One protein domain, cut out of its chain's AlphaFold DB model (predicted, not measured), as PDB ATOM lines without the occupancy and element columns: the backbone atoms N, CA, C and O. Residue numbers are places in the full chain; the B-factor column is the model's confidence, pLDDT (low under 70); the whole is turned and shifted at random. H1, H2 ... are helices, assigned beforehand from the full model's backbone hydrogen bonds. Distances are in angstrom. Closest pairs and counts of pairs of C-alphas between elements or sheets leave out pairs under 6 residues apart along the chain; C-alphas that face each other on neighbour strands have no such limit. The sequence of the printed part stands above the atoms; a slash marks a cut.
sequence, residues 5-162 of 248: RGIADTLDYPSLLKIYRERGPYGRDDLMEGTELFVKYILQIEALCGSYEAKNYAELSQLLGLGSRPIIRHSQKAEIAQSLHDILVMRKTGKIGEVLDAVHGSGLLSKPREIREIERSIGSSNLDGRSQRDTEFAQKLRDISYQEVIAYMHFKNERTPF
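What this domain is: This is residues 5 to 162 of the 248 residues of the protein "UvrD-like helicase C-terminal domain-containing protein" of Thermomonospora echinospora (UniProt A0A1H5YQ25). Two pairs of helices lying side by side, H6 with H7 and H2 with H9, are joined at a corner where one end of H7 meets the last residues of H9, and H10 sets out from near this corner, its residues 146 to 147 meeting one end of H6 and its residues 148 to 149 one end of H2. H4 runs through the middle, H5 folds back on its last part, H3 packs on H2, H8 crosses H9, and the small H1 sits at the outside near H2. The printed part has 158 residues with ten named helices, H1 to H10 in order, and no named strand; the class is all helix. It is compact, with a radius of gyration of the C-alphas of 16.4 A and spans of 48 by 42 by 25 A.

Where its parts are: The longest helix, H6, is residues 74 to 93, 30.5 A from C-alpha 74 at (31.302, 6.255, 26.994) to C-alpha 93 at (14.107, 20.448, 6.229). H7 is residues 96 to 106. H4, residues 37 to 53, is 24.6 A long, and H5 is residues 57 to 65. H9, residues 129 to 142, is 20.2 A long, and H8 is residues 113 to 120. H10, residues 146 to 158, is 18.3 A long and ends at C-alpha 158 at (-3.152, 10.314, 16.843). H1 is residues 5 to 10, H2 residues 14 to 23 and H3 residues 27 to 33.

How they stand to each other: The packing is part aligned, part crossed: of six touching pairs with a tilt, three are shallow. H6 and H7 form a helical hairpin at a shallow tilt of 9 degrees, closest at the C-alphas of Ser 83 and Ser 106, 6.2 A. H6 and H10 touch only at their ends, at Arg 91 and Tyr 146, C-alphas 5.6 A apart. H7 and H9 also touch only at their ends, where the C-alphas of Gly 97 and Arg 142 are 4.1 A apart. H9 and H2 touch, opposite ways at a shallow tilt of 6 degrees, closest at the C-alphas of Leu 141 and Ile 19, 7.0 A. H8 touches H9 about perpendicular, at 86 degrees, with the C-alphas of Ile 118 and Thr 135 closest at 5.7 A. H2 touches H3 at a steep tilt of 64 degrees, with the C-alphas of Tyr 20 and Gly 27 closest at 4.8 A. H4, with residues 48 to 52 alone, touches H5 in a helical hairpin, the closest C-alphas being those of Ser 51 and Leu 60, 5.5 A. H1 touches no helix, but is near H2. Every O i to N i+4 pair is within hydrogen-bond range in H2, H3, H4, H5, H7, H8 and H10; the counts are 1 of 2 in H1, 13 of 16 in H6 and 9 of 10 in H9.

The domain as a whole: The two C-alphas farthest apart, of Gly 6 and Arg 73, are 50.3 A apart. The printed part has no cut and no long link. Residues 72 to 78, of which 74 to 78 belong to H6, and residues 157 to 162 stand free. The mean pLDDT of the printed part is 78.3; it is under 70 in 28 residues, among them 5 to 11, 65 to 75 and 157 to 162.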
ATOM      1  N   ARG A   5     -10.165  11.169   0.450       35.03
ATOM      2  CA  ARG A   5      -9.627  12.194  -0.438       35.03
ATOM      3  C   ARG A   5      -9.482  13.527   0.301       35.03
ATOM      4  O   ARG A   5      -8.420  14.114   0.220       35.03
ATOM      5  N   GLY A   6     -10.478  13.918   1.104       33.41
ATOM      6  CA  GLY A   6     -10.414  15.150   1.900       33.41
ATOM      7  C   GLY A   6      -9.374  15.082   3.017       33.41
ATOM      8  O   GLY A   6      -8.705  16.062   3.300       33.41
ATOM      9  N   ILE A   7      -9.165  13.899   3.593       45.75
ATOM     10  CA  ILE A   7      -8.218  13.706   4.694       45.75
ATOM     11  C   ILE A   7      -6.757  13.842   4.221       45.75
ATOM     12  O   ILE A   7      -5.947  14.343   4.971       45.75
ATOM     13  N   ALA A   8      -6.407  13.479   2.984       44.34
ATOM     14  CA  ALA A   8      -5.026  13.603   2.496       44.34
ATOM     15  C   ALA A   8      -4.613  15.033   2.108       44.34
ATOM     16  O   ALA A   8      -3.433  15.338   2.157       44.34
ATOM     17  N   ASP A   9      -5.570  15.890   1.738       42.62
ATOM     18  CA  ASP A   9      -5.320  17.332   1.562       42.62
ATOM     19  C   ASP A   9      -5.392  18.083   2.908       42.62
ATOM     20  O   ASP A   9      -4.939  19.217   3.009       42.62
ATOM     21  N   THR A  10      -5.957  17.449   3.947       51.47
ATOM     22  CA  THR A  10      -6.007  17.969   5.329       51.47
ATOM     23  C   THR A  10      -4.846  17.457   6.191       51.47
ATOM     24  O   THR A  10      -4.584  18.002   7.254       51.47
ATOM     25  N   LEU A  11      -4.164  16.392   5.768       60.91
ATOM     26  CA  LEU A  11      -3.019  15.820   6.460       60.91
ATOM     27  C   LEU A  11      -1.779  16.113   5.633       60.91
ATOM     28  O   LEU A  11      -1.751  15.784   4.453       60.91
ATOM     29  N   ASP A  12      -0.763  16.696   6.251       75.81
ATOM     30  CA  ASP A  12       0.425  17.257   5.601       75.81
ATOM     31  C   ASP A  12       1.376  16.209   4.953       75.81
ATOM     32  O   ASP A  12       2.593  16.314   5.075       75.81
ATOM     33  N   TYR A  13       0.856  15.170   4.274       85.00
ATOM     34  CA  TYR A  13       1.609  14.124   3.555       85.00
ATOM     35  C   TYR A  13       1.033  13.695   2.171       85.00
ATOM     36  O   TYR A  13       0.940  12.499   1.853       85.00
ATOM     37  N   PRO A  14       0.618  14.633   1.296       83.12
ATOM     38  CA  PRO A  14      -0.054  14.302   0.035       83.12
ATOM     39  C   PRO A  14       0.833  13.550  -0.973       83.12
ATOM     40  O   PRO A  14       0.337  12.671  -1.692       83.12
ATOM     41  N   SER A  15       2.133  13.849  -1.040       87.38
ATOM     42  CA  SER A  15       3.064  13.229  -1.991       87.38
ATOM     43  C   SER A  15       3.360  11.786  -1.601       87.38
ATOM     44  O   SER A  15       3.346  10.899  -2.459       87.38
ATOM     45  N   LEU A  16       3.548  11.531  -0.304       86.06
ATOM     46  CA  LEU A  16       3.747  10.196   0.247       86.06
ATOM     47  C   LEU A  16       2.560   9.295  -0.096       86.06
ATOM     48  O   LEU A  16       2.732   8.229  -0.690       86.06
ATOM     49  N   LEU A  17       1.336   9.749   0.176       85.31
ATOM     50  CA  LEU A  17       0.144   8.964  -0.137       85.31
ATOM     51  C   LEU A  17      -0.026   8.732  -1.646       85.31
ATOM     52  O   LEU A  17      -0.472   7.658  -2.058       85.31
ATOM     53  N   LYS A  18       0.316   9.723  -2.475       86.88
ATOM     54  CA  LYS A  18       0.245   9.607  -3.935       86.88
ATOM     55  C   LYS A  18       1.165   8.501  -4.454       86.88
ATOM     56  O   LYS A  18       0.693   7.647  -5.201       86.88
ATOM     57  N   ILE A  19       2.424   8.461  -4.021       88.50
ATOM     58  CA  ILE A  19       3.389   7.443  -4.467       88.50
ATOM     59  C   ILE A  19       2.931   6.032  -4.078       88.50
ATOM     60  O   ILE A  19       2.974   5.116  -4.900       88.50
ATOM     61  N   TYR A  20       2.433   5.849  -2.853       85.06
ATOM     62  CA  TYR A  20       1.926   4.545  -2.413       85.06
ATOM     63  C   TYR A  20       0.653   4.118  -3.162       85.06
ATOM     64  O   TYR A  20       0.463   2.931  -3.412       85.06
ATOM     65  N   ARG A  21      -0.192   5.058  -3.607       82.81
ATOM     66  CA  ARG A  21      -1.337   4.756  -4.489       82.81
ATOM     67  C   ARG A  21      -0.909   4.374  -5.904       82.81
ATOM     68  O   ARG A  21      -1.512   3.483  -6.493       82.81
ATOM     69  N   GLU A  22       0.112   5.035  -6.449       83.38
ATOM     70  CA  GLU A  22       0.663   4.719  -7.776       83.38
ATOM     71  C   GLU A  22       1.333   3.339  -7.811       83.38
ATOM     72  O   GLU A  22       1.368   2.699  -8.861       83.38
ATOM     73  N   ARG A  23       1.829   2.852  -6.665       78.44
ATOM     74  CA  ARG A  23       2.503   1.552  -6.566       78.44
ATOM     75  C   ARG A  23       1.577   0.364  -6.845       78.44
ATOM     76  O   ARG A  23       2.021  -0.636  -7.409       78.44
ATOM     77  N   GLY A  24       0.305   0.443  -6.455       75.88
ATOM     78  CA  GLY A  24      -0.648  -0.639  -6.685       75.88
ATOM     79  C   GLY A  24      -1.967  -0.492  -5.923       75.88
ATOM     80  O   GLY A  24      -2.099   0.390  -5.074       75.88
ATOM     81  N   PRO A  25      -2.940  -1.385  -6.187       69.38
ATOM     82  CA  PRO A  25      -4.281  -1.315  -5.601       69.38
ATOM     83  C   PRO A  25      -4.285  -1.399  -4.066       69.38
ATOM     84  O   PRO A  25      -5.158  -0.805  -3.441       69.38
ATOM     85  N   TYR A  26      -3.290  -2.069  -3.472       72.12
ATOM     86  CA  TYR A  26      -3.135  -2.230  -2.019       72.12
ATOM     87  C   TYR A  26      -2.118  -1.278  -1.387       72.12
ATOM     88  O   TYR A  26      -2.028  -1.219  -0.167       72.12
ATOM     89  N   GLY A  27      -1.380  -0.480  -2.168       71.81
ATOM     90  CA  GLY A  27      -0.268   0.307  -1.619       71.81
ATOM     91  C   GLY A  27      -0.710   1.357  -0.591       71.81
ATOM     92  O   GLY A  27       0.044   1.712   0.311       71.81
ATOM     93  N   ARG A  28      -1.972   1.799  -0.664       72.00
ATOM     94  CA  ARG A  28      -2.596   2.607   0.390       72.00
ATOM     95  C   ARG A  28      -2.709   1.836   1.707       72.00
ATOM     96  O   ARG A  28      -2.390   2.402   2.746       72.00
ATOM     97  N   ASP A  29      -3.218   0.612   1.668       70.62
ATOM     98  CA  ASP A  29      -3.417  -0.201   2.868       70.62
ATOM     99  C   ASP A  29      -2.058  -0.617   3.438       70.62
ATOM    100  O   ASP A  29      -1.842  -0.488   4.637       70.62
ATOM    101  N   ASP A  30      -1.086  -0.919   2.572       73.38
ATOM    102  CA  ASP A  30       0.290  -1.222   2.969       73.38
ATOM    103  C   ASP A  30       0.969  -0.065   3.728       73.38
ATOM    104  O   ASP A  30       1.689  -0.285   4.709       73.38
ATOM    105  N   LEU A  31       0.718   1.184   3.307       78.75
ATOM    106  CA  LEU A  31       1.176   2.379   4.021       78.75
ATOM    107  C   LEU A  31       0.484   2.520   5.381       78.75
ATOM    108  O   LEU A  31       1.119   2.891   6.364       78.75
ATOM    109  N   MET A  32      -0.814   2.241   5.459       73.19
ATOM    110  CA  MET A  32      -1.593   2.428   6.687       73.19
ATOM    111  C   MET A  32      -1.297   1.345   7.729       73.19
ATOM    112  O   MET A  32      -1.174   1.647   8.915       73.19
ATOM    113  N   GLU A  33      -1.149   0.097   7.290       69.94
ATOM    114  CA  GLU A  33      -0.806  -1.043   8.140       69.94
ATOM    115  C   GLU A  33       0.688  -1.070   8.497       69.94
ATOM    116  O   GLU A  33       1.083  -1.690   9.484       69.94
ATOM    117  N   GLY A  34       1.533  -0.365   7.736       71.00
ATOM    118  CA  GLY A  34       2.981  -0.363   7.933       71.00
ATOM    119  C   GLY A  34       3.618  -1.709   7.589       71.00
ATOM    120  O   GLY A  34       4.580  -2.131   8.231       71.00
ATOM    121  N   THR A  35       3.062  -2.417   6.608       71.75
ATOM    122  CA  THR A  35       3.522  -3.745   6.175       71.75
ATOM    123  C   THR A  35       4.665  -3.656   5.166       71.75
ATOM    124  O   THR A  35       5.489  -4.576   5.086       71.75
ATOM    125  N   GLU A  36       4.744  -2.546   4.439       81.81
ATOM    126  CA  GLU A  36       5.720  -2.305   3.382       81.81
ATOM    127  C   GLU A  36       7.144  -2.085   3.926       81.81
ATOM    128  O   GLU A  36       7.332  -1.560   5.024       81.81
ATOM    129  N   LEU A  37       8.163  -2.504   3.164       83.69
ATOM    130  CA  LEU A  37       9.559  -2.516   3.613       83.69
ATOM    131  C   LEU A  37      10.106  -1.124   3.953       83.69
ATOM    132  O   LEU A  37      10.702  -0.963   5.020       83.69
ATOM    133  N   PHE A  38       9.924  -0.126   3.081       85.25
ATOM    134  CA  PHE A  38      10.396   1.231   3.361       85.25
ATOM    135  C   PHE A  38       9.634   1.850   4.529       85.25
ATOM    136  O   PHE A  38      10.266   2.456   5.393       85.25
ATOM    137  N   VAL A  39       8.314   1.637   4.617       85.56
ATOM    138  CA  VAL A  39       7.523   2.108   5.768       85.56
ATOM    139  C   VAL A  39       8.048   1.503   7.062       85.56
ATOM    140  O   VAL A  39       8.342   2.243   7.991       85.56
ATOM    141  N   LYS A  40       8.242   0.180   7.130       84.75
ATOM    142  CA  LYS A  40       8.802  -0.491   8.317       84.75
ATOM    143  C   LYS A  40      10.127   0.116   8.754       84.75
ATOM    144  O   LYS A  40      10.334   0.335   9.943       84.75
ATOM    145  N   TYR A  41      11.009   0.396   7.800       85.50
ATOM    146  CA  TYR A  41      12.309   0.980   8.103       85.50
ATOM    147  C   TYR A  41      12.197   2.432   8.585       85.50
ATOM    148  O   TYR A  41      12.810   2.801   9.583       85.50
ATOM    149  N   ILE A  42      11.354   3.242   7.943       88.75
ATOM    150  CA  ILE A  42      11.059   4.612   8.376       88.75
ATOM    151  C   ILE A  42      10.450   4.621   9.786       88.75
ATOM    152  O   ILE A  42      10.884   5.400  10.629       88.75
ATOM    153  N   LEU A  43       9.521   3.711  10.090       85.44
ATOM    154  CA  LEU A  43       8.934   3.563  11.425       85.44
ATOM    155  C   LEU A  43       9.990   3.257  12.496       85.44
ATOM    156  O   LEU A  43       9.895   3.770  13.606       85.44
ATOM    157  N   GLN A  44      11.002   2.445  12.176       83.56
ATOM    158  CA  GLN A  44      12.112   2.168  13.095       83.56
ATOM    159  C   GLN A  44      12.980   3.406  13.344       83.56
ATOM    160  O   GLN A  44      13.374   3.653  14.484       83.56
ATOM    161  N   ILE A  45      13.252   4.200  12.304       86.94
ATOM    162  CA  ILE A  45      13.981   5.473  12.427       86.94
ATOM    163  C   ILE A  45      13.202   6.447  13.313       86.94
ATOM    164  O   ILE A  45      13.775   7.069  14.207       86.94
ATOM    165  N   GLU A  46      11.894   6.548  13.099       87.94
ATOM    166  CA  GLU A  46      11.019   7.430  13.864       87.94
ATOM    167  C   GLU A  46      10.905   6.995  15.327       87.94
ATOM    168  O   GLU A  46      11.003   7.835  16.220       87.94
ATOM    169  N   ALA A  47      10.799   5.690  15.600       83.31
ATOM    170  CA  ALA A  47      10.829   5.157  16.963       83.31
ATOM    171  C   ALA A  47      12.157   5.471  17.676       83.31
ATOM    172  O   ALA A  47      12.164   5.849  18.851       83.31
ATOM    173  N   LEU A  48      13.282   5.370  16.959       83.44
ATOM    174  CA  LEU A  48      14.604   5.717  17.483       83.44
ATOM    175  C   LEU A  48      14.693   7.211  17.836       83.44
ATOM    176  O   LEU A  48      15.129   7.563  18.933       83.44
ATOM    177  N   CYS A  49      14.251   8.083  16.927       85.19
ATOM    178  CA  CYS A  49      14.253   9.530  17.136       85.19
ATOM    179  C   CYS A  49      13.323   9.933  18.288       85.19
ATOM    180  O   CYS A  49      13.740  10.679  19.174       85.19
ATOM    181  N   GLY A  50      12.108   9.381  18.326       83.31
ATOM    182  CA  GLY A  50      11.139   9.633  19.390       83.31
ATOM    183  C   GLY A  50      11.637   9.180  20.765       83.31
ATOM    184  O   GLY A  50      11.508   9.918  21.738       83.31
ATOM    185  N   SER A  51      12.296   8.018  20.847       79.50
ATOM    186  CA  SER A  51      12.913   7.534  22.094       79.50
ATOM    187  C   SER A  51      14.011   8.473  22.597       79.50
ATOM    188  O   SER A  51      14.140   8.698  23.803       79.50
ATOM    189  N   TYR A  52      14.799   9.046  21.681       83.00
ATOM    190  CA  TYR A  52      15.832  10.021  22.020       83.00
ATOM    191  C   TYR A  52      15.235  11.355  22.500       83.00
ATOM    192  O   TYR A  52      15.660  11.866  23.537       83.00
ATOM    193  N   GLU A  53      14.217  11.886  21.814       80.88
ATOM    194  CA  GLU A  53      13.507  13.113  22.215       80.88
ATOM    195  C   GLU A  53      12.808  12.955  23.577       80.88
ATOM    196  O   GLU A  53      12.895  13.843  24.427       80.88
ATOM    197  N   ALA A  54      12.204  11.790  23.830       77.69
ATOM    198  CA  ALA A  54      11.575  11.440  25.104       77.69
ATOM    199  C   ALA A  54      12.581  11.123  26.229       77.69
ATOM    200  O   ALA A  54      12.174  10.886  27.367       77.69
ATOM    201  N   LYS A  55      13.890  11.102  25.934       80.06
ATOM    202  CA  LYS A  55      14.961  10.676  26.855       80.06
ATOM    203  C   LYS A  55      14.743   9.261  27.421       80.06
ATOM    204  O   LYS A  55      15.227   8.940  28.508       80.06
ATOM    205  N   ASN A  56      14.050   8.393  26.678       76.31
ATOM    206  CA  ASN A  56      13.858   6.990  27.035       76.31
ATOM    207  C   ASN A  56      15.093   6.169  26.640       76.31
ATOM    208  O   ASN A  56      15.129   5.484  25.618       76.31
ATOM    209  N   TYR A  57      16.142   6.247  27.459       76.19
ATOM    210  CA  TYR A  57      17.418   5.590  27.165       76.19
ATOM    211  C   TYR A  57      17.340   4.056  27.161       76.19
ATOM    212  O   TYR A  57      18.162   3.418  26.504       76.19
ATOM    213  N   ALA A  58      16.370   3.463  27.868       69.25
ATOM    214  CA  ALA A  58      16.171   2.017  27.886       69.25
ATOM    215  C   ALA A  58      15.719   1.517  26.507       69.25
ATOM    216  O   ALA A  58      16.400   0.691  25.896       69.25
ATOM    217  N   GLU A  59      14.641   2.094  25.977       71.50
ATOM    218  CA  GLU A  59      14.119   1.776  24.645       71.50
ATOM    219  C   GLU A  59      15.119   2.138  23.541       71.50
ATOM    220  O   GLU A  59      15.387   1.328  22.654       71.50
ATOM    221  N   LEU A  60      15.780   3.295  23.660       74.38
ATOM    222  CA  LEU A  60      16.841   3.700  22.740       74.38
ATOM    223  C   LEU A  60      17.968   2.657  22.675       74.38
ATOM    224  O   LEU A  60      18.424   2.300  21.592       74.38
ATOM    225  N   SER A  61      18.416   2.143  23.827       72.44
ATOM    226  CA  SER A  61      19.472   1.127  23.875       72.44
ATOM    227  C   SER A  61      19.041  -0.207  23.262       72.44
ATOM    228  O   SER A  61      19.848  -0.858  22.602       72.44
ATOM    229  N   GLN A  62      17.770  -0.584  23.414       74.38
ATOM    230  CA  GLN A  62      17.210  -1.788  22.811       74.38
ATOM    231  C   GLN A  62      17.130  -1.655  21.285       74.38
ATOM    232  O   GLN A  62      17.566  -2.555  20.569       74.38
ATOM    233  N   LEU A  63      16.641  -0.517  20.784       71.12
ATOM    234  CA  LEU A  63      16.558  -0.229  19.350       71.12
ATOM    235  C   LEU A  63      17.945  -0.165  18.694       71.12
ATOM    236  O   LEU A  63      18.137  -0.715  17.612       71.12
ATOM    237  N   LEU A  64      18.932   0.430  19.370       73.44
ATOM    238  CA  LEU A  64      20.326   0.434  18.912       73.44
ATOM    239  C   LEU A  64      20.975  -0.953  18.994       73.44
ATOM    240  O   LEU A  64      21.788  -1.296  18.138       73.44
ATOM    241  N   GLY A  65      20.610  -1.762  19.993       63.69
ATOM    242  CA  GLY A  65      21.073  -3.144  20.148       63.69
ATOM    243  C   GLY A  65      20.569  -4.091  19.052       63.69
ATOM    244  O   GLY A  65      21.233  -5.082  18.758       63.69
ATOM    245  N   LEU A  66      19.442  -3.767  18.410       60.06
ATOM    246  CA  LEU A  66      18.980  -4.409  17.169       60.06
ATOM    247  C   LEU A  66      19.766  -3.931  15.929       60.06
ATOM    248  O   LEU A  66      19.680  -4.537  14.858       60.06
ATOM    249  N   GLY A  67      20.512  -2.833  16.061       57.59
ATOM    250  CA  GLY A  67      21.366  -2.245  15.038       57.59
ATOM    251  C   GLY A  67      22.797  -2.793  15.033       57.59
ATOM    252  O   GLY A  67      23.154  -3.736  15.733       57.59
ATOM    253  N   SER A  68      23.646  -2.191  14.195       58.41
ATOM    254  CA  SER A  68      25.020  -2.660  13.940       58.41
ATOM    255  C   SER A  68      26.058  -2.193  14.976       58.41
ATOM    256  O   SER A  68      27.212  -2.618  14.902       58.41
ATOM    257  N   ARG A  69      25.706  -1.299  15.914       60.91
ATOM    258  CA  ARG A  69      26.661  -0.666  16.844       60.91
ATOM    259  C   ARG A  69      26.267  -0.868  18.314       60.91
ATOM    260  O   ARG A  69      25.533  -0.047  18.861       60.91
ATOM    261  N   PRO A  70      26.795  -1.900  18.997       59.53
ATOM    262  CA  PRO A  70      26.659  -2.002  20.446       59.53
ATOM    263  C   PRO A  70      27.403  -0.847  21.138       59.53
ATOM    264  O   PRO A  70      28.526  -0.497  20.766       59.53
ATOM    265  N   ILE A  71      26.784  -0.258  22.164       61.97
ATOM    266  CA  ILE A  71      27.406   0.785  22.990       61.97
ATOM    267  C   ILE A  71      28.394   0.108  23.943       61.97
ATOM    268  O   ILE A  71      27.994  -0.500  24.932       61.97
ATOM    269  N   ILE A  72      29.687   0.216  23.649       62.28
ATOM    270  CA  ILE A  72      30.766  -0.421  24.418       62.28
ATOM    271  C   ILE A  72      31.546   0.619  25.240       62.28
ATOM    272  O   ILE A  72      32.076   0.305  26.303       62.28
ATOM    273  N   ARG A  73      31.620   1.874  24.779       64.62
ATOM    274  CA  ARG A  73      32.393   2.953  25.420       64.62
ATOM    275  C   ARG A  73      31.551   4.196  25.674       64.62
ATOM    276  O   ARG A  73      30.631   4.513  24.927       64.62
ATOM    277  N   HIS A  74      31.931   4.965  26.695       62.16
ATOM    278  CA  HIS A  74      31.302   6.255  26.994       62.16
ATOM    279  C   HIS A  74      31.438   7.272  25.850       62.16
ATOM    280  O   HIS A  74      30.490   8.010  25.601       62.16
ATOM    281  N   SER A  75      32.553   7.271  25.110       66.69
ATOM    282  CA  SER A  75      32.760   8.157  23.952       66.69
ATOM    283  C   SER A  75      31.739   7.918  22.832       66.69
ATOM    284  O   SER A  75      31.261   8.866  22.219       66.69
ATOM    285  N   GLN A  76      31.311   6.666  22.639       70.81
ATOM    286  CA  GLN A  76      30.317   6.307  21.624       70.81
ATOM    287  C   GLN A  76      28.936   6.890  21.937       70.81
ATOM    288  O   GLN A  76      28.160   7.144  21.025       70.81
ATOM    289  N   LYS A  77      28.626   7.156  23.214       73.38
ATOM    290  CA  LYS A  77      27.366   7.814  23.590       73.38
ATOM    291  C   LYS A  77      27.303   9.245  23.060       73.38
ATOM    292  O   LYS A  77      26.241   9.666  22.617       73.38
ATOM    293  N   ALA A  78      28.426   9.964  23.089       78.88
ATOM    294  CA  ALA A  78      28.510  11.324  22.564       78.88
ATOM    295  C   ALA A  78      28.376  11.340  21.033       78.88
ATOM    296  O   ALA A  78      27.609  12.133  20.500       78.88
ATOM    297  N   GLU A  79      29.036  10.411  20.335       80.44
ATOM    298  CA  GLU A  79      28.925  10.263  18.875       80.44
ATOM    299  C   GLU A  79      27.502   9.892  18.426       80.44
ATOM    300  O   GLU A  79      26.984  10.453  17.458       80.44
ATOM    301  N   ILE A  80      26.848   8.974  19.147       80.44
ATOM    302  CA  ILE A  80      25.455   8.577  18.897       80.44
ATOM    303  C   ILE A  80      24.510   9.752  19.147       80.44
ATOM    304  O   ILE A  80      23.637  10.013  18.326       80.44
ATOM    305  N   ALA A  81      24.690  10.473  20.257       82.94
ATOM    306  CA  ALA A  81      23.878  11.642  20.574       82.94
ATOM    307  C   ALA A  81      24.028  12.739  19.512       82.94
ATOM    308  O   ALA A  81      23.022  13.303  19.095       82.94
ATOM    309  N   GLN A  82      25.253  12.995  19.041       86.50
ATOM    310  CA  GLN A  82      25.493  13.960  17.971       86.50
ATOM    311  C   GLN A  82      24.832  13.516  16.664       86.50
ATOM    312  O   GLN A  82      24.100  14.287  16.060       86.50
ATOM    313  N   SER A  83      25.005  12.249  16.277       86.44
ATOM    314  CA  SER A  83      24.392  11.705  15.059       86.44
ATOM    315  C   SER A  83      22.863  11.791  15.102       86.44
ATOM    316  O   SER A  83      22.234  12.176  14.120       86.44
ATOM    317  N   LEU A  84      22.254  11.466  16.248       86.06
ATOM    318  CA  LEU A  84      20.812  11.603  16.454       86.06
ATOM    319  C   LEU A  84      20.375  13.065  16.395       86.06
ATOM    320  O   LEU A  84      19.365  13.360  15.767       86.06
ATOM    321  N   HIS A  85      21.137  13.983  16.992       88.81
ATOM    322  CA  HIS A  85      20.854  15.412  16.901       88.81
ATOM    323  C   HIS A  85      20.873  15.910  15.449       88.81
ATOM    324  O   HIS A  85      19.928  16.570  15.019       88.81
ATOM    325  N   ASP A  86      21.889  15.534  14.675       88.81
ATOM    326  CA  ASP A  86      22.012  15.921  13.269       88.81
ATOM    327  C   ASP A  86      20.845  15.358  12.437       88.81
ATOM    328  O   ASP A  86      20.261  16.066  11.615       88.81
ATOM    329  N   ILE A  87      20.435  14.111  12.703       90.06
ATOM    330  CA  ILE A  87      19.245  13.498  12.092       90.06
ATOM    331  C   ILE A  87      17.976  14.265  12.472       90.06
ATOM    332  O   ILE A  87      17.170  14.562  11.593       90.06
ATOM    333  N   LEU A  88      17.790  14.643  13.740       88.75
ATOM    334  CA  LEU A  88      16.636  15.439  14.176       88.75
ATOM    335  C   LEU A  88      16.564  16.801  13.475       88.75
ATOM    336  O   LEU A  88      15.471  17.272  13.161       88.75
ATOM    337  N   VAL A  89      17.710  17.430  13.208       90.06
ATOM    338  CA  VAL A  89      17.773  18.671  12.425       90.06
ATOM    339  C   VAL A  89      17.406  18.399  10.964       90.06
ATOM    340  O   VAL A  89      16.535  19.083  10.426       90.06
ATOM    341  N   MET A  90      17.981  17.366  10.339       90.19
ATOM    342  CA  MET A  90      17.674  16.990   8.951       90.19
ATOM    343  C   MET A  90      16.208  16.608   8.743       90.19
ATOM    344  O   MET A  90      15.637  16.956   7.714       90.19
ATOM    345  N   ARG A  91      15.557  15.974   9.725       90.88
ATOM    346  CA  ARG A  91      14.119  15.650   9.681       90.88
ATOM    347  C   ARG A  91      13.242  16.884   9.428       90.88
ATOM    348  O   ARG A  91      12.167  16.748   8.851       90.88
ATOM    349  N   LYS A  92      13.683  18.086   9.828       87.75
ATOM    350  CA  LYS A  92      12.902  19.331   9.697       87.75
ATOM    351  C   LYS A  92      12.859  19.896   8.280       87.75
ATOM    352  O   LYS A  92      11.851  20.476   7.892       87.75
ATOM    353  N   THR A  93      13.939  19.751   7.518       87.75
ATOM    354  CA  THR A  93      14.107  20.448   6.229       87.75
ATOM    355  C   THR A  93      14.519  19.535   5.081       87.75
ATOM    356  O   THR A  93      14.419  19.936   3.926       87.75
ATOM    357  N   GLY A  94      15.010  18.338   5.389       91.75
ATOM    358  CA  GLY A  94      15.568  17.405   4.423       91.75
ATOM    359  C   GLY A  94      14.531  16.514   3.751       91.75
ATOM    360  O   GLY A  94      13.333  16.518   4.063       91.75
ATOM    361  N   LYS A  95      15.027  15.712   2.813       94.06
ATOM    362  CA  LYS A  95      14.246  14.686   2.112       94.06
ATOM    363  C   LYS A  95      14.345  13.322   2.793       94.06
ATOM    364  O   LYS A  95      15.269  13.060   3.564       94.06
ATOM    365  N   ILE A  96      13.437  12.408   2.444       92.25
ATOM    366  CA  ILE A  96      13.486  11.004   2.886       92.25
ATOM    367  C   ILE A  96      14.850  10.382   2.581       92.25
ATOM    368  O   ILE A  96      15.465   9.809   3.475       92.25
ATOM    369  N   GLY A  97      15.365  10.543   1.360       89.00
ATOM    370  CA  GLY A  97      16.658   9.975   0.975       89.00
ATOM    371  C   GLY A  97      17.828  10.459   1.835       89.00
ATOM    372  O   GLY A  97      18.645   9.647   2.260       89.00
ATOM    373  N   GLU A  98      17.877  11.755   2.146       90.00
ATOM    374  CA  GLU A  98      18.953  12.360   2.944       90.00
ATOM    375  C   GLU A  98      18.960  11.822   4.376       90.00
ATOM    376  O   GLU A  98      20.009  11.445   4.898       90.00
ATOM    377  N   VAL A  99      17.781  11.706   4.996       90.56
ATOM    378  CA  VAL A  99      17.658  11.146   6.347       90.56
ATOM    379  C   VAL A  99      18.006   9.656   6.361       90.56
ATOM    380  O   VAL A  99      18.722   9.204   7.256       90.56
ATOM    381  N   LEU A 100      17.558   8.885   5.362       88.44
ATOM    382  CA  LEU A 100      17.912   7.465   5.237       88.44
ATOM    383  C   LEU A 100      19.430   7.265   5.112       88.44
ATOM    384  O   LEU A 100      19.980   6.342   5.723       88.44
ATOM    385  N   ASP A 101      20.104   8.121   4.346       89.06
ATOM    386  CA  ASP A 101      21.550   8.052   4.152       89.06
ATOM    387  C   ASP A 101      22.315   8.499   5.400       89.06
ATOM    388  O   ASP A 101      23.292   7.852   5.768       89.06
ATOM    389  N   ALA A 102      21.848   9.532   6.104       88.06
ATOM    390  CA  ALA A 102      22.435   9.978   7.368       88.06
ATOM    391  C   ALA A 102      22.344   8.908   8.469       88.06
ATOM    392  O   ALA A 102      23.320   8.629   9.177       88.06
ATOM    393  N   VAL A 103      21.190   8.245   8.589       87.25
ATOM    394  CA  VAL A 103      21.003   7.109   9.507       87.25
ATOM    395  C   VAL A 103      21.943   5.959   9.141       87.25
ATOM    396  O   VAL A 103      22.542   5.336  10.020       87.25
ATOM    397  N   HIS A 104      22.104   5.678   7.846       83.31
ATOM    398  CA  HIS A 104      22.998   4.617   7.400       83.31
ATOM    399  C   HIS A 104      24.476   4.963   7.637       83.31
ATOM    400  O   HIS A 104      25.222   4.134   8.158       83.31
ATOM    401  N   GLY A 105      24.893   6.189   7.308       82.38
ATOM    402  CA  GLY A 105      26.265   6.673   7.459       82.38
ATOM    403  C   GLY A 105      26.715   6.772   8.918       82.38
ATOM    404  O   GLY A 105      27.864   6.463   9.232       82.38
ATOM    405  N   SER A 106      25.802   7.113   9.830       81.81
ATOM    406  CA  SER A 106      26.064   7.096  11.279       81.81
ATOM    407  C   SER A 106      26.167   5.678  11.859       81.81
ATOM    408  O   SER A 106      26.735   5.480  12.936       81.81
ATOM    409  N   GLY A 107      25.662   4.666  11.144       77.38
ATOM    410  CA  GLY A 107      25.669   3.269  11.577       77.38
ATOM    411  C   GLY A 107      24.747   2.984  12.765       77.38
ATOM    412  O   GLY A 107      24.954   1.985  13.455       77.38
ATOM    413  N   LEU A 108      23.764   3.855  13.019       78.81
ATOM    414  CA  LEU A 108      22.787   3.693  14.101       78.81
ATOM    415  C   LEU A 108      21.832   2.530  13.827       78.81
ATOM    416  O   LEU A 108      21.549   1.741  14.725       78.81
ATOM    417  N   LEU A 109      21.376   2.395  12.578       81.12
ATOM    418  CA  LEU A 109      20.498   1.312  12.143       81.12
ATOM    419  C   LEU A 109      21.094   0.558  10.955       81.12
ATOM    420  O   LEU A 109      21.701   1.126  10.043       81.12
ATOM    421  N   SER A 110      20.904  -0.758  10.975       79.56
ATOM    422  CA  SER A 110      21.275  -1.635   9.870       79.56
ATOM    423  C   SER A 110      20.262  -1.489   8.744       79.56
ATOM    424  O   SER A 110      19.071  -1.716   8.946       79.56
ATOM    425  N   LYS A 111      20.733  -1.170   7.538       82.50
ATOM    426  CA  LYS A 111      19.862  -1.115   6.363       82.50
ATOM    427  C   LYS A 111      19.420  -2.534   5.961       82.50
ATOM    428  O   LYS A 111      20.301  -3.379   5.755       82.50
ATOM    429  N   PRO A 112      18.107  -2.812   5.818       84.00
ATOM    430  CA  PRO A 112      17.616  -4.093   5.310       84.00
ATOM    431  C   PRO A 112      18.237  -4.448   3.953       84.00
ATOM    432  O   PRO A 112      18.524  -3.563   3.139       84.00
ATOM    433  N   ARG A 113      18.474  -5.745   3.708       82.69
ATOM    434  CA  ARG A 113      19.197  -6.203   2.509       82.69
ATOM    435  C   ARG A 113      18.446  -5.831   1.236       82.69
ATOM    436  O   ARG A 113      19.066  -5.345   0.301       82.69
ATOM    437  N   GLU A 114      17.136  -5.989   1.275       82.81
ATOM    438  CA  GLU A 114      16.186  -5.746   0.201       82.81
ATOM    439  C   GLU A 114      16.178  -4.268  -0.199       82.81
ATOM    440  O   GLU A 114      16.294  -3.945  -1.376       82.81
ATOM    441  N   ILE A 115      16.142  -3.353   0.779       83.75
ATOM    442  CA  ILE A 115      16.209  -1.906   0.512       83.75
ATOM    443  C   ILE A 115      17.544  -1.556  -0.149       83.75
ATOM    444  O   ILE A 115      17.590  -0.801  -1.117       83.75
ATOM    445  N   ARG A 116      18.643  -2.125   0.351       84.50
ATOM    446  CA  ARG A 116      19.980  -1.905  -0.212       84.50
ATOM    447  C   ARG A 116      20.125  -2.481  -1.625       84.50
ATOM    448  O   ARG A 116      20.860  -1.914  -2.426       84.50
ATOM    449  N   GLU A 117      19.482  -3.603  -1.922       84.06
ATOM    450  CA  GLU A 117      19.463  -4.193  -3.264       84.06
ATOM    451  C   GLU A 117      18.681  -3.317  -4.237       84.06
ATOM    452  O   GLU A 117      19.229  -2.957  -5.276       84.06
ATOM    453  N   ILE A 118      17.475  -2.882  -3.856       83.12
ATOM    454  CA  ILE A 118      16.660  -1.959  -4.657       83.12
ATOM    455  C   ILE A 118      17.445  -0.679  -4.945       83.12
ATOM    456  O   ILE A 118      17.548  -0.269  -6.095       83.12
ATOM    457  N   GLU A 119      18.062  -0.073  -3.930       82.19
ATOM    458  CA  GLU A 119      18.832   1.155  -4.124       82.19
ATOM    459  C   GLU A 119      20.078   0.973  -4.993       82.19
ATOM    460  O   GLU A 119      20.397   1.854  -5.783       82.19
ATOM    461  N   ARG A 120      20.777  -0.165  -4.893       83.00
ATOM    462  CA  ARG A 120      21.935  -0.452  -5.755       83.00
ATOM    463  C   ARG A 120      21.524  -0.632  -7.216       83.00
ATOM    464  O   ARG A 120      22.306  -0.335  -8.114       83.00
ATOM    465  N   SER A 121      20.311  -1.121  -7.447       80.06
ATOM    466  CA  SER A 121      19.743  -1.303  -8.779       80.06
ATOM    467  C   SER A 121      19.239   0.002  -9.405       80.06
ATOM    468  O   SER A 121      18.945   0.019 -10.601       80.06
ATOM    469  N   ILE A 122      19.175   1.105  -8.652       79.31
ATOM    470  CA  ILE A 122      18.801   2.420  -9.180       79.31
ATOM    471  C   ILE A 122      19.792   2.839 -10.279       79.31
ATOM    472  O   ILE A 122      20.996   2.919 -10.048       79.31
ATOM    473  N   GLY A 123      19.285   3.116 -11.486       70.12
ATOM    474  CA  GLY A 123      20.103   3.500 -12.646       70.12
ATOM    475  C   GLY A 123      20.687   2.334 -13.455       70.12
ATOM    476  O   GLY A 123      21.406   2.572 -14.424       70.12
ATOM    477  N   SER A 124      20.370   1.083 -13.106       78.88
ATOM    478  CA  SER A 124      20.732  -0.084 -13.920       78.88
ATOM    479  C   SER A 124      19.813  -0.227 -15.138       78.88
ATOM    480  O   SER A 124      18.594  -0.151 -15.011       78.88
ATOM    481  N   SER A 125      20.386  -0.483 -16.317       67.38
ATOM    482  CA  SER A 125      19.646  -0.611 -17.584       67.38
ATOM    483  C   SER A 125      19.072  -2.010 -17.858       67.38
ATOM    484  O   SER A 125      18.178  -2.142 -18.687       67.38
ATOM    485  N   ASN A 126      19.541  -3.045 -17.150       74.25
ATOM    486  CA  ASN A 126      19.103  -4.441 -17.309       74.25
ATOM    487  C   ASN A 126      18.235  -4.900 -16.126       74.25
ATOM    488  O   ASN A 126      18.625  -5.791 -15.371       74.25
ATOM    489  N   LEU A 127      17.077  -4.270 -15.937       78.00
ATOM    490  CA  LEU A 127      16.111  -4.660 -14.908       78.00
ATOM    491  C   LEU A 127      14.897  -5.338 -15.544       78.00
ATOM    492  O   LEU A 127      14.473  -4.978 -16.640       78.00
ATOM    493  N   ASP A 128      14.323  -6.316 -14.846       83.62
ATOM    494  CA  ASP A 128      13.010  -6.838 -15.211       83.62
ATOM    495  C   ASP A 128      11.911  -5.808 -14.874       83.62
ATOM    496  O   ASP A 128      12.096  -4.892 -14.066       83.62
ATOM    497  N   GLY A 129      10.726  -5.953 -15.475       79.12
ATOM    498  CA  GLY A 129       9.637  -4.977 -15.310       79.12
ATOM    499  C   GLY A 129       9.093  -4.851 -13.877       79.12
ATOM    500  O   GLY A 129       8.322  -3.937 -13.573       79.12
ATOM    501  N   ARG A 130       9.459  -5.767 -12.972       80.62
ATOM    502  CA  ARG A 130       9.170  -5.640 -11.540       80.62
ATOM    503  C   ARG A 130      10.235  -4.799 -10.842       80.62
ATOM    504  O   ARG A 130       9.870  -3.807 -10.217       80.62
ATOM    505  N   SER A 131      11.513  -5.141 -11.002       81.75
ATOM    506  CA  SER A 131      12.610  -4.405 -10.369       81.75
ATOM    507  C   SER A 131      12.666  -2.960 -10.845       81.75
ATOM    508  O   SER A 131      12.942  -2.080 -10.041       81.75
ATOM    509  N   GLN A 132      12.327  -2.686 -12.110       83.50
ATOM    510  CA  GLN A 132      12.230  -1.316 -12.615       83.50
ATOM    511  C   GLN A 132      11.159  -0.488 -11.881       83.50
ATOM    512  O   GLN A 132      11.393   0.663 -11.528       83.50
ATOM    513  N   ARG A 133       9.992  -1.073 -11.583       83.44
ATOM    514  CA  ARG A 133       8.946  -0.373 -10.820       83.44
ATOM    515  C   ARG A 133       9.356  -0.132  -9.371       83.44
ATOM    516  O   ARG A 133       9.055   0.928  -8.828       83.44
ATOM    517  N   ASP A 134      10.031  -1.095  -8.747       84.31
ATOM    518  CA  ASP A 134      10.515  -0.949  -7.371       84.31
ATOM    519  C   ASP A 134      11.639   0.103  -7.267       84.31
ATOM    520  O   ASP A 134      11.653   0.880  -6.310       84.31
ATOM    521  N   THR A 135      12.534   0.201  -8.259       85.38
ATOM    522  CA  THR A 135      13.578   1.242  -8.293       85.38
ATOM    523  C   THR A 135      13.005   2.631  -8.562       85.38
ATOM    524  O   THR A 135      13.381   3.577  -7.871       85.38
ATOM    525  N   GLU A 136      12.057   2.768  -9.494       87.50
ATOM    526  CA  GLU A 136      11.344   4.030  -9.746       87.50
ATOM    527  C   GLU A 136      10.559   4.489  -8.510       87.50
ATOM    528  O   GLU A 136      10.597   5.665  -8.140       87.50
ATOM    529  N   PHE A 137       9.876   3.561  -7.830       88.88
ATOM    530  CA  PHE A 137       9.199   3.841  -6.566       88.88
ATOM    531  C   PHE A 137      10.187   4.339  -5.506       88.88
ATOM    532  O   PHE A 137       9.941   5.372  -4.885       88.88
ATOM    533  N   ALA A 138      11.316   3.646  -5.323       87.88
ATOM    534  CA  ALA A 138      12.329   4.026  -4.343       87.88
ATOM    535  C   ALA A 138      12.946   5.402  -4.646       87.88
ATOM    536  O   ALA A 138      13.125   6.198  -3.727       87.88
ATOM    537  N   GLN A 139      13.224   5.712  -5.918       89.12
ATOM    538  CA  GLN A 139      13.700   7.036  -6.337       89.12
ATOM    539  C   GLN A 139      12.697   8.129  -5.962       89.12
ATOM    540  O   GLN A 139      13.050   9.063  -5.245       89.12
ATOM    541  N   LYS A 140      11.433   7.982  -6.384       90.88
ATOM    542  CA  LYS A 140      10.398   8.979  -6.090       90.88
ATOM    543  C   LYS A 140      10.168   9.124  -4.581       90.88
ATOM    544  O   LYS A 140       9.978  10.236  -4.101       90.88
ATOM    545  N   LEU A 141      10.199   8.019  -3.827       90.38
ATOM    546  CA  LEU A 141      10.050   8.037  -2.370       90.38
ATOM    547  C   LEU A 141      11.169   8.849  -1.711       90.38
ATOM    548  O   LEU A 141      10.899   9.677  -0.846       90.38
ATOM    549  N   ARG A 142      12.420   8.646  -2.138       91.38
ATOM    550  CA  ARG A 142      13.581   9.371  -1.605       91.38
ATOM    551  C   ARG A 142      13.515  10.879  -1.853       91.38
ATOM    552  O   ARG A 142      14.130  11.618  -1.087       91.38
ATOM    553  N   ASP A 143      12.768  11.320  -2.860       92.88
ATOM    554  CA  ASP A 143      12.602  12.732  -3.203       92.88
ATOM    555  C   ASP A 143      11.547  13.486  -2.376       92.88
ATOM    556  O   ASP A 143      11.527  14.719  -2.408       92.88
ATOM    557  N   ILE A 144      10.699  12.783  -1.617       93.06
ATOM    558  CA  ILE A 144       9.674  13.415  -0.773       93.06
ATOM    559  C   ILE A 144      10.317  14.123   0.430       93.06
ATOM    560  O   ILE A 144      11.320  13.664   0.983       93.06
ATOM    561  N   SER A 145       9.713  15.235   0.865       93.94
ATOM    562  CA  SER A 145      10.079  15.918   2.110       93.94
ATOM    563  C   SER A 145       9.864  15.017   3.326       93.94
ATOM    564  O   SER A 145       8.809  14.404   3.486       93.94
ATOM    565  N   TYR A 146      10.827  14.995   4.247       94.12
ATOM    566  CA  TYR A 146      10.691  14.219   5.478       94.12
ATOM    567  C   TYR A 146       9.541  14.716   6.377       94.12
ATOM    568  O   TYR A 146       9.013  13.960   7.188       94.12
ATOM    569  N   GLN A 147       9.083  15.959   6.200       91.62
ATOM    570  CA  GLN A 147       7.919  16.483   6.923       91.62
ATOM    571  C   GLN A 147       6.649  15.667   6.664       91.62
ATOM    572  O   GLN A 147       5.861  15.466   7.584       91.62
ATOM    573  N   GLU A 148       6.497  15.103   5.465       91.12
ATOM    574  CA  GLU A 148       5.364  14.230   5.154       91.12
ATOM    575  C   GLU A 148       5.416  12.916   5.948       91.12
ATOM    576  O   GLU A 148       4.387  12.379   6.352       91.12
ATOM    577  N   VAL A 149       6.616  12.404   6.238       90.50
ATOM    578  CA  VAL A 149       6.784  11.244   7.125       90.50
ATOM    579  C   VAL A 149       6.365  11.598   8.545       90.50
ATOM    580  O   VAL A 149       5.633  10.832   9.167       90.50
ATOM    581  N   ILE A 150       6.787  12.760   9.047       88.44
ATOM    582  CA  ILE A 150       6.430  13.228  10.392       88.44
ATOM    583  C   ILE A 150       4.916  13.429  10.504       88.44
ATOM    584  O   ILE A 150       4.306  12.943  11.453       88.44
ATOM    585  N   ALA A 151       4.284  14.068   9.519       86.50
ATOM    586  CA  ALA A 151       2.835  14.240   9.474       86.50
ATOM    587  C   ALA A 151       2.095  12.894   9.424       86.50
ATOM    588  O   ALA A 151       1.124  12.685  10.154       86.50
ATOM    589  N   TYR A 152       2.589  11.943   8.625       85.94
ATOM    590  CA  TYR A 152       2.083  10.570   8.618       85.94
ATOM    591  C   TYR A 152       2.233   9.898   9.993       85.94
ATOM    592  O   TYR A 152       1.300   9.236  10.450       85.94
ATOM    593  N   MET A 153       3.361  10.091  10.683       82.06
ATOM    594  CA  MET A 153       3.587   9.557  12.028       82.06
ATOM    595  C   MET A 153       2.665  10.179  13.064       82.06
ATOM    596  O   MET A 153       2.102   9.443  13.871       82.06
ATOM    597  N   HIS A 154       2.466  11.497  13.030       79.31
ATOM    598  CA  HIS A 154       1.492  12.171  13.883       79.31
ATOM    599  C   HIS A 154       0.102  11.618  13.642       79.31
ATOM    600  O   HIS A 154      -0.529  11.171  14.584       79.31
ATOM    601  N   PHE A 155      -0.334  11.516  12.392       76.06
ATOM    602  CA  PHE A 155      -1.625  10.927  12.070       76.06
ATOM    603  C   PHE A 155      -1.754   9.474  12.544       76.06
ATOM    604  O   PHE A 155      -2.785   9.082  13.094       76.06
ATOM    605  N   LYS A 156      -0.716   8.654  12.350       72.69
ATOM    606  CA  LYS A 156      -0.703   7.262  12.806       72.69
ATOM    607  C   LYS A 156      -0.782   7.191  14.331       72.69
ATOM    608  O   LYS A 156      -1.580   6.415  14.847       72.69
ATOM    609  N   ASN A 157      -0.020   8.029  15.032       65.56
ATOM    610  CA  ASN A 157       0.026   8.106  16.490       65.56
ATOM    611  C   ASN A 157      -1.226   8.763  17.087       65.56
ATOM    612  O   ASN A 157      -1.681   8.325  18.129       65.56
ATOM    613  N   GLU A 158      -1.861   9.731  16.441       60.69
ATOM    614  CA  GLU A 158      -3.152  10.314  16.843       60.69
ATOM    615  C   GLU A 158      -4.322   9.372  16.553       60.69
ATOM    616  O   GLU A 158      -5.357   9.419  17.214       60.69
ATOM    617  N   ARG A 159      -4.130   8.421  15.634       51.56
ATOM    618  CA  ARG A 159      -4.966   7.224  15.535       51.56
ATOM    619  C   ARG A 159      -4.604   6.143  16.553       51.56
ATOM    620  O   ARG A 159      -5.375   5.204  16.679       51.56
ATOM    621  N   THR A 160      -3.508   6.244  17.312       45.12
ATOM    622  CA  THR A 160      -3.210   5.293  18.405       45.12
ATOM    623  C   THR A 160      -3.928   5.524  19.744       45.12
ATOM    624  O   THR A 160      -4.186   4.509  20.388       45.12
ATOM    625  N   PRO A 161      -4.394   6.723  20.176       41.88
ATOM    626  CA  PRO A 161      -5.406   6.790  21.234       41.88
ATOM    627  C   PRO A 161      -6.740   6.163  20.787       41.88
ATOM    628  O   PRO A 161      -7.532   5.754  21.629       41.88
ATOM    629  N   PHE A 162      -6.954   6.004  19.473       41.12
ATOM    630  CA  PHE A 162      -8.077   5.286  18.856       41.12
ATOM    631  C   PHE A 162      -7.603   4.037  18.104       41.12
ATOM    632  O   PHE A 162      -7.941   3.816  16.940       41.12
TER     633      PHE A 162